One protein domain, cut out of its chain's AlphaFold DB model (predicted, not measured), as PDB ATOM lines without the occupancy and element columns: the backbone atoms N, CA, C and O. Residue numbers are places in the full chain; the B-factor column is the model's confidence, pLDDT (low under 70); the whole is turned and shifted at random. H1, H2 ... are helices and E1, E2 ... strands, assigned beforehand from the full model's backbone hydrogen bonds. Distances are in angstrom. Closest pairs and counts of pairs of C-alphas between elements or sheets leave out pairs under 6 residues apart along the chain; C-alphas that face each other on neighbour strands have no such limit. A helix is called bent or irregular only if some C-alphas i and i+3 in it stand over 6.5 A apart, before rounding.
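AT A GLANCE: This is residues 6 to 66 of the 67 residues of an uncharacterized protein of Parcubacteria group bacterium GW2011_GWA2_45_30 (UniProt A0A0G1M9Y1). A small strand hairpin, E1 and E2, a longer helix H1 and a short helix H2 are spread round an open middle, joined by loops, in a loosely built model with few contacts between its named parts. From the end of E2 the stretch of residues 17 to 31 swings out and then runs back alongside H1 to its first residue; from the far end of H1 residues 47 to 56 cross over to H2, which is apart from H1 and from both strands. The printed part has 61 residues with two named strands and two named helices, in the order E1, E2, H1, H2; the sheet has the order E1 - E2 and is antiparallel. The class is mixed, helices and strands, with under half of the residues, 30 of 61, in named elements. The whole is only just loose, close to compact, with a radius of gyration of the C-alphas of 12.9 A, and its C-alphas span 32 by 27 by 22 A.

HOW THE PARTS SIT: E1, residues 6 to 8, and E2, residues 13 to 16, form a hairpin with a tight link of 4 residues. They are antiparallel neighbours, with 153 degrees between their directions. The C-alphas of Asp 7 and Ile 14 face each other at 5.0 A. N 7 and O 14 are within hydrogen-bond range at 2.8 A, as are N 14 and O 7 at 2.8 A. A long link of 15 residues leads from E2 to H1, residues 32 to 46. E1 and H1 are apart. A short link of 10 residues leads from H1 to H2, residues 57 to 64. H1 and H2 are apart, and H2 is also apart from E1 and from E2. In H1 and H2 every O i to N i+4 pair is within hydrogen-bond range.

IN THESE COORDINATES: E1 begins at C-alpha 6, at (-10.833, 34.027, -7.009), and has 3 residues. E2, from Leu 13 to Lys 16, measures 9.9 A from first to last C-alpha. H1 runs from Pro 32, with its C-alpha at (-13.679, 14.411, -5.446), to Ala 46, and measures 21.1 A. H2 runs from Val 57 to Leu 64, measures 10.7 A and ends at C-alpha 64, at (-9.238, 25.160, -24.852). Neither helix is bent.

THE WHOLE: The two C-alphas farthest apart are those of Lys 10 and Glu 47, at 32.1 A. The printed part has no cut. The long link is that from E2 to H1, residues 17 to 31, whose C-alphas lie 8 to 16 A from the mean of the C-alphas. The mean pLDDT of the printed part is 72.5, and 16 residues are under 70: residue 12, residues 18 to 31 and residue 34.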
ATOM      1  N   ILE A   6      -9.665  34.518  -6.277       71.06
ATOM      2  CA  ILE A   6     -10.833  34.027  -7.009       71.06
ATOM      3  C   ILE A   6     -11.435  35.200  -7.781       71.06
ATOM      4  O   ILE A   6     -11.872  36.175  -7.179       71.06
ATOM      5  N   ASP A   7     -11.474  35.085  -9.106       75.44
ATOM      6  CA  ASP A   7     -12.122  36.035 -10.008       75.44
ATOM      7  C   ASP A   7     -13.345  35.375 -10.654       75.44
ATOM      8  O   ASP A   7     -13.274  34.248 -11.146       75.44
ATOM      9  N   ARG A   8     -14.482  36.076 -10.697       71.44
ATOM     10  CA  ARG A   8     -15.705  35.583 -11.345       71.44
ATOM     11  C   ARG A   8     -16.065  36.459 -12.535       71.44
ATOM     12  O   ARG A   8     -16.170  37.675 -12.425       71.44
ATOM     13  N   THR A   9     -16.299  35.823 -13.673       78.56
ATOM     14  CA  THR A   9     -16.857  36.452 -14.877       78.56
ATOM     15  C   THR A   9     -18.291  35.965 -15.094       78.56
ATOM     16  O   THR A   9     -18.755  35.064 -14.396       78.56
ATOM     17  N   LYS A  10     -18.995  36.515 -16.094       76.75
ATOM     18  CA  LYS A  10     -20.366  36.093 -16.446       76.75
ATOM     19  C   LYS A  10     -20.492  34.578 -16.683       76.75
ATOM     20  O   LYS A  10     -21.533  34.014 -16.380       76.75
ATOM     21  N   ASN A  11     -19.436  33.939 -17.197       76.25
ATOM     22  CA  ASN A  11     -19.476  32.545 -17.648       76.25
ATOM     23  C   ASN A  11     -18.456  31.629 -16.952       76.25
ATOM     24  O   ASN A  11     -18.507  30.421 -17.152       76.25
ATOM     25  N   TYR A  12     -17.513  32.177 -16.179       60.47
ATOM     26  CA  TYR A  12     -16.379  31.410 -15.654       60.47
ATOM     27  C   TYR A  12     -15.998  31.833 -14.242       60.47
ATOM     28  O   TYR A  12     -15.990  33.027 -13.928       60.47
ATOM     29  N   LEU A  13     -15.604  30.847 -13.440       70.94
ATOM     30  CA  LEU A  13     -14.857  31.030 -12.204       70.94
ATOM     31  C   LEU A  13     -13.369  30.822 -12.512       70.94
ATOM     32  O   LEU A  13     -12.991  29.804 -13.087       70.94
ATOM     33  N   ILE A  14     -12.535  31.796 -12.170       74.19
ATOM     34  CA  ILE A  14     -11.090  31.773 -12.388       74.19
ATOM     35  C   ILE A  14     -10.428  31.716 -11.016       74.19
ATOM     36  O   ILE A  14     -10.571  32.636 -10.216       74.19
ATOM     37  N   ILE A  15      -9.675  30.650 -10.755       74.75
ATOM     38  CA  ILE A  15      -8.926  30.482  -9.508       74.75
ATOM     39  C   ILE A  15      -7.442  30.657  -9.825       74.75
ATOM     40  O   ILE A  15      -6.849  29.873 -10.564       74.75
ATOM     41  N   LYS A  16      -6.834  31.708  -9.281       74.69
ATOM     42  CA  LYS A  16      -5.397  31.976  -9.381       74.69
ATOM     43  C   LYS A  16      -4.735  31.510  -8.096       74.69
ATOM     44  O   LYS A  16      -4.894  32.134  -7.048       74.69
ATOM     45  N   ILE A  17      -3.978  30.425  -8.183       71.75
ATOM     46  CA  ILE A  17      -3.240  29.875  -7.047       71.75
ATOM     47  C   ILE A  17      -1.765  30.268  -7.199       71.75
ATOM     48  O   ILE A  17      -1.120  29.839  -8.159       71.75
ATOM     49  N   PRO A  18      -1.205  31.085  -6.288       69.50
ATOM     50  CA  PRO A  18       0.224  31.355  -6.278       69.50
ATOM     51  C   PRO A  18       0.989  30.045  -6.076       69.50
ATOM     52  O   PRO A  18       0.877  29.401  -5.039       69.50
ATOM     53  N   LEU A  19       1.800  29.649  -7.057       68.94
ATOM     54  CA  LEU A  19       2.608  28.429  -6.940       68.94
ATOM     55  C   LEU A  19       3.787  28.600  -5.965       68.94
ATOM     56  O   LEU A  19       4.339  27.617  -5.472       68.94
ATOM     57  N   ARG A  20       4.171  29.848  -5.649       62.31
ATOM     58  CA  ARG A  20       5.182  30.151  -4.626       62.31
ATOM     59  C   ARG A  20       4.628  29.806  -3.242       62.31
ATOM     60  O   ARG A  20       3.853  30.571  -2.681       62.31
ATOM     61  N   GLY A  21       5.059  28.668  -2.701       57.81
ATOM     62  CA  GLY A  21       4.704  28.216  -1.352       57.81
ATOM     63  C   GLY A  21       3.616  27.146  -1.293       57.81
ATOM     64  O   GLY A  21       3.291  26.697  -0.197       57.81
ATOM     65  N   LEU A  22       3.088  26.687  -2.435       61.00
ATOM     66  CA  LEU A  22       2.102  25.609  -2.459       61.00
ATOM     67  C   LEU A  22       2.782  24.260  -2.181       61.00
ATOM     68  O   LEU A  22       3.456  23.690  -3.041       61.00
ATOM     69  N   LYS A  23       2.604  23.720  -0.973       58.03
ATOM     70  CA  LYS A  23       2.876  22.301  -0.717       58.03
ATOM     71  C   LYS A  23       1.692  21.510  -1.276       58.03
ATOM     72  O   LYS A  23       0.557  21.817  -0.936       58.03
ATOM     73  N   ARG A  24       1.941  20.476  -2.095       56.50
ATOM     74  CA  ARG A  24       0.907  19.624  -2.743       56.50
ATOM     75  C   ARG A  24      -0.236  19.160  -1.819       56.50
ATOM     76  O   ARG A  24      -1.303  18.845  -2.313       56.50
ATOM     77  N   ARG A  25      -0.015  19.112  -0.503       56.09
ATOM     78  CA  ARG A  25      -0.983  18.668   0.513       56.09
ATOM     79  C   ARG A  25      -1.985  19.736   0.984       56.09
ATOM     80  O   ARG A  25      -2.848  19.398   1.779       56.09
ATOM     81  N   GLU A  26      -1.868  20.998   0.566       56.72
ATOM     82  CA  GLU A  26      -2.709  22.101   1.084       56.72
ATOM     83  C   GLU A  26      -3.892  22.485   0.178       56.72
ATOM     84  O   GLU A  26      -4.613  23.433   0.488       56.72
ATOM     85  N   VAL A  27      -4.113  21.786  -0.940       59.09
ATOM     86  CA  VAL A  27      -5.240  22.100  -1.828       59.09
ATOM     87  C   VAL A  27      -6.466  21.313  -1.388       59.09
ATOM     88  O   VAL A  27      -6.538  20.109  -1.592       59.09
ATOM     89  N   VAL A  28      -7.409  22.003  -0.744       55.72
ATOM     90  CA  VAL A  28      -8.690  21.430  -0.315       55.72
ATOM     91  C   VAL A  28      -9.727  21.689  -1.403       55.72
ATOM     92  O   VAL A  28     -10.079  22.839  -1.671       55.72
ATOM     93  N   THR A  29     -10.211  20.625  -2.030       59.06
ATOM     94  CA  THR A  29     -11.334  20.629  -2.976       59.06
ATOM     95  C   THR A  29     -12.552  19.993  -2.313       59.06
ATOM     96  O   THR A  29     -12.424  19.028  -1.567       59.06
ATOM     97  N   PHE A  30     -13.739  20.557  -2.543       54.84
ATOM     98  CA  PHE A  30     -14.978  20.096  -1.899       54.84
ATOM     99  C   PHE A  30     -15.654  18.936  -2.650       54.84
ATOM    100  O   PHE A  30     -16.490  18.250  -2.066       54.84
ATOM    101  N   ASP A  31     -15.286  18.708  -3.914       68.69
ATOM    102  CA  ASP A  31     -15.769  17.607  -4.752       68.69
ATOM    103  C   ASP A  31     -14.587  16.692  -5.141       68.69
ATOM    104  O   ASP A  31     -13.552  17.200  -5.588       68.69
ATOM    105  N   PRO A  32     -14.706  15.357  -5.004       71.38
ATOM    106  CA  PRO A  32     -13.679  14.411  -5.446       71.38
ATOM    107  C   PRO A  32     -13.295  14.540  -6.929       71.38
ATOM    108  O   PRO A  32     -12.140  14.312  -7.284       71.38
ATOM    109  N   LYS A  33     -14.233  14.929  -7.805       71.44
ATOM    110  CA  LYS A  33     -13.939  15.182  -9.227       71.44
ATOM    111  C   LYS A  33     -13.093  16.434  -9.418       71.44
ATOM    112  O   LYS A  33     -12.201  16.452 -10.265       71.44
ATOM    113  N   ASP A  34     -13.346  17.467  -8.619       67.62
ATOM    114  CA  ASP A  34     -12.538  18.685  -8.637       67.62
ATOM    115  C   ASP A  34     -11.128  18.404  -8.099       67.62
ATOM    116  O   ASP A  34     -10.153  18.955  -8.609       67.62
ATOM    117  N   GLU A  35     -10.996  17.506  -7.116       70.06
ATOM    118  CA  GLU A  35      -9.699  17.068  -6.583       70.06
ATOM    119  C   GLU A  35      -8.825  16.408  -7.654       70.06
ATOM    120  O   GLU A  35      -7.638  16.721  -7.781       70.06
ATOM    121  N   GLU A  36      -9.412  15.510  -8.448       74.00
ATOM    122  CA  GLU A  36      -8.722  14.811  -9.532       74.00
ATOM    123  C   GLU A  36      -8.210  15.795 -10.593       74.00
ATOM    124  O   GLU A  36      -7.025  15.774 -10.934       74.00
ATOM    125  N   LEU A  37      -9.063  16.726 -11.030       72.62
ATOM    126  CA  LEU A  37      -8.712  17.759 -12.012       72.62
ATOM    127  C   LEU A  37      -7.593  18.680 -11.510       72.62
ATOM    128  O   LEU A  37      -6.678  19.042 -12.257       72.62
ATOM    129  N   VAL A  38      -7.636  19.058 -10.232       73.75
ATOM    130  CA  VAL A  38      -6.601  19.904  -9.630       73.75
ATOM    131  C   VAL A  38      -5.277  19.150  -9.509       73.75
ATOM    132  O   VAL A  38      -4.226  19.699  -9.855       73.75
ATOM    133  N   ASN A  39      -5.306  17.889  -9.078       74.75
ATOM    134  CA  ASN A  39      -4.114  17.047  -8.999       74.75
ATOM    135  C   ASN A  39      -3.491  16.797 -10.378       74.75
ATOM    136  O   ASN A  39      -2.263  16.866 -10.516       74.75
ATOM    137  N   GLU A  40      -4.308  16.569 -11.407       77.75
ATOM    138  CA  GLU A  40      -3.850  16.448 -12.791       77.75
ATOM    139  C   GLU A  40      -3.166  17.740 -13.262       77.75
ATOM    140  O   GLU A  40      -2.047  17.694 -13.784       77.75
ATOM    141  N   GLY A  41      -3.777  18.899 -12.994       77.25
ATOM    142  CA  GLY A  41      -3.193  20.206 -13.293       77.25
ATOM    143  C   GLY A  41      -1.844  20.426 -12.599       77.25
ATOM    144  O   GLY A  41      -0.871  20.843 -13.232       77.25
ATOM    145  N   LEU A  42      -1.734  20.082 -11.312       77.12
ATOM    146  CA  LEU A  42      -0.479  20.175 -10.554       77.12
ATOM    147  C   LEU A  42       0.602  19.220 -11.077       77.12
ATOM    148  O   LEU A  42       1.790  19.558 -11.064       77.12
ATOM    149  N   LYS A  43       0.216  18.023 -11.530       79.31
ATOM    150  CA  LYS A  43       1.130  17.069 -12.167       79.31
ATOM    151  C   LYS A  43       1.626  17.602 -13.512       79.31
ATOM    152  O   LYS A  43       2.834  17.616 -13.733       79.31
ATOM    153  N   ALA A  44       0.730  18.122 -14.351       78.81
ATOM    154  CA  ALA A  44       1.078  18.733 -15.631       78.81
ATOM    155  C   ALA A  44       2.053  19.910 -15.466       78.81
ATOM    156  O   ALA A  44       3.029  20.006 -16.208       78.81
ATOM    157  N   ILE A  45       1.858  20.752 -14.443       77.44
ATOM    158  CA  ILE A  45       2.785  21.844 -14.108       77.44
ATOM    159  C   ILE A  45       4.178  21.313 -13.749       77.44
ATOM    160  O   ILE A  45       5.172  21.815 -14.272       77.44
ATOM    161  N   ALA A  46       4.262  20.299 -12.883       73.88
ATOM    162  CA  ALA A  46       5.540  19.709 -12.473       73.88
ATOM    163  C   ALA A  46       6.295  19.051 -13.644       73.88
ATOM    164  O   ALA A  46       7.522  19.048 -13.659       73.88
ATOM    165  N   GLU A  47       5.564  18.523 -14.624       83.94
ATOM    166  CA  GLU A  47       6.099  17.913 -15.847       83.94
ATOM    167  C   GLU A  47       6.388  18.938 -16.961       83.94
ATOM    168  O   GLU A  47       6.796  18.560 -18.056       83.94
ATOM    169  N   GLY A  48       6.154  20.234 -16.724       80.38
ATOM    170  CA  GLY A  48       6.331  21.283 -17.733       80.38
ATOM    171  C   GLY A  48       5.284  21.268 -18.855       80.38
ATOM    172  O   GLY A  48       5.419  22.012 -19.826       80.38
ATOM    173  N   ARG A  49       4.213  20.474 -18.726       81.88
ATOM    174  CA  ARG A  49       3.061  20.425 -19.645       81.88
ATOM    175  C   ARG A  49       2.091  21.575 -19.365       81.88
ATOM    176  O   ARG A  49       0.916  21.368 -19.073       81.88
ATOM    177  N   VAL A  50       2.602  22.799 -19.424       79.69
ATOM    178  CA  VAL A  50       1.827  24.026 -19.219       79.69
ATOM    179  C   VAL A  50       1.586  24.723 -20.547       79.69
ATOM    180  O   VAL A  50       2.452  24.748 -21.424       79.69
ATOM    181  N   SER A  51       0.406  25.316 -20.706       80.25
ATOM    182  CA  SER A  51       0.180  26.218 -21.828       80.25
ATOM    183  C   SER A  51       1.040  27.476 -21.681       80.25
ATOM    184  O   SER A  51       1.474  27.854 -20.587       80.25
ATOM    185  N   LYS A  52       1.295  28.153 -22.805       81.94
ATOM    186  CA  LYS A  52       1.900  29.489 -22.776       81.94
ATOM    187  C   LYS A  52       0.960  30.452 -22.049       81.94
ATOM    188  O   LYS A  52      -0.258  30.315 -22.133       81.94
ATOM    189  N   SER A  53       1.527  31.457 -21.383       78.75
ATOM    190  CA  SER A  53       0.734  32.529 -20.782       78.75
ATOM    191  C   SER A  53      -0.161  33.185 -21.832       78.75
ATOM    192  O   SER A  53       0.325  33.670 -22.854       78.75
ATOM    193  N   PHE A  54      -1.462  33.216 -21.558       83.00
ATOM    194  CA  PHE A  54      -2.436  33.894 -22.403       83.00
ATOM    195  C   PHE A  54      -2.494  35.377 -22.049       83.00
ATOM    196  O   PHE A  54      -2.491  35.745 -20.873       83.00
ATOM    197  N   ARG A  55      -2.588  36.243 -23.060       76.94
ATOM    198  CA  ARG A  55      -2.686  37.699 -22.862       76.94
ATOM    199  C   ARG A  55      -4.051  38.119 -22.330       76.94
ATOM    200  O   ARG A  55      -4.182  39.177 -21.725       76.94
ATOM    201  N   ASN A  56      -5.081  37.323 -22.601       74.38
ATOM    202  CA  ASN A  56      -6.442  37.570 -22.153       74.38
ATOM    203  C   ASN A  56      -7.258  36.270 -22.106       74.38
ATOM    204  O   ASN A  56      -6.876  35.236 -22.653       74.38
ATOM    205  N   VAL A  57      -8.430  36.350 -21.475       71.25
ATOM    206  CA  VAL A  57      -9.360  35.221 -21.317       71.25
ATOM    207  C   VAL A  57      -9.831  34.668 -22.670       71.25
ATOM    208  O   VAL A  57     -10.026  33.464 -22.808       71.25
ATOM    209  N   ARG A  58      -9.977  35.518 -23.698       77.88
ATOM    210  CA  ARG A  58     -10.419  35.090 -25.037       77.88
ATOM    211  C   ARG A  58      -9.414  34.138 -25.686       77.88
ATOM    212  O   ARG A  58      -9.823  33.156 -26.296       77.88
ATOM    213  N   GLU A  59      -8.122  34.409 -25.538       82.75
ATOM    214  CA  GLU A  59      -7.048  33.551 -26.045       82.75
ATOM    215  C   GLU A  59      -7.031  32.189 -25.334       82.75
ATOM    216  O   GLU A  59      -6.957  31.157 -25.999       82.75
ATOM    217  N   ALA A  60      -7.216  32.179 -24.008       79.75
ATOM    218  CA  ALA A  60      -7.331  30.948 -23.228       79.75
ATOM    219  C   ALA A  60      -8.525  30.087 -23.685       79.75
ATOM    220  O   ALA A  60      -8.370  28.894 -23.935       79.75
ATOM    221  N   ILE A  61      -9.701  30.696 -23.881       76.69
ATOM    222  CA  ILE A  61     -10.897  29.993 -24.379       76.69
ATOM    223  C   ILE A  61     -10.654  29.404 -25.773       76.69
ATOM    224  O   ILE A  61     -11.047  28.272 -26.042       76.69
ATOM    225  N   LEU A  62     -10.021  30.157 -26.679       82.38
ATOM    226  CA  LEU A  62      -9.727  29.673 -28.029       82.38
ATOM    227  C   LEU A  62      -8.738  28.505 -28.030       82.38
ATOM    228  O   LEU A  62      -8.855  27.631 -28.882       82.38
ATOM    229  N   HIS A  63      -7.780  28.490 -27.103       81.88
ATOM    230  CA  HIS A  63      -6.869  27.364 -26.933       81.88
ATOM    231  C   HIS A  63      -7.604  26.118 -26.430       81.88
ATOM    232  O   HIS A  63      -7.463  25.057 -27.024       81.88
ATOM    233  N   LEU A  64      -8.451  26.266 -25.407       77.88
ATOM    234  CA  LEU A  64      -9.238  25.160 -24.852       77.88
ATOM    235  C   LEU A  64     -10.225  24.562 -25.862       77.88
ATOM    236  O   LEU A  64     -10.440  23.363 -25.853       77.88
ATOM    237  N   LYS A  65     -10.793  25.374 -26.763       76.69
ATOM    238  CA  LYS A  65     -11.680  24.892 -27.840       76.69
ATOM    239  C   LYS A  65     -10.974  24.089 -28.940       76.69
ATOM    240  O   LYS A  65     -11.658  23.551 -29.804       76.69
ATOM    241  N   LYS A  66      -9.639  24.114 -28.988       74.12
ATOM    242  CA  LYS A  66      -8.831  23.403 -29.993       74.12
ATOM    243  C   LYS A  66      -8.277  22.068 -29.483       74.12
ATOM    244  O   LYS A  66      -7.698  21.346 -30.290       74.12
TER     245      LYS A  66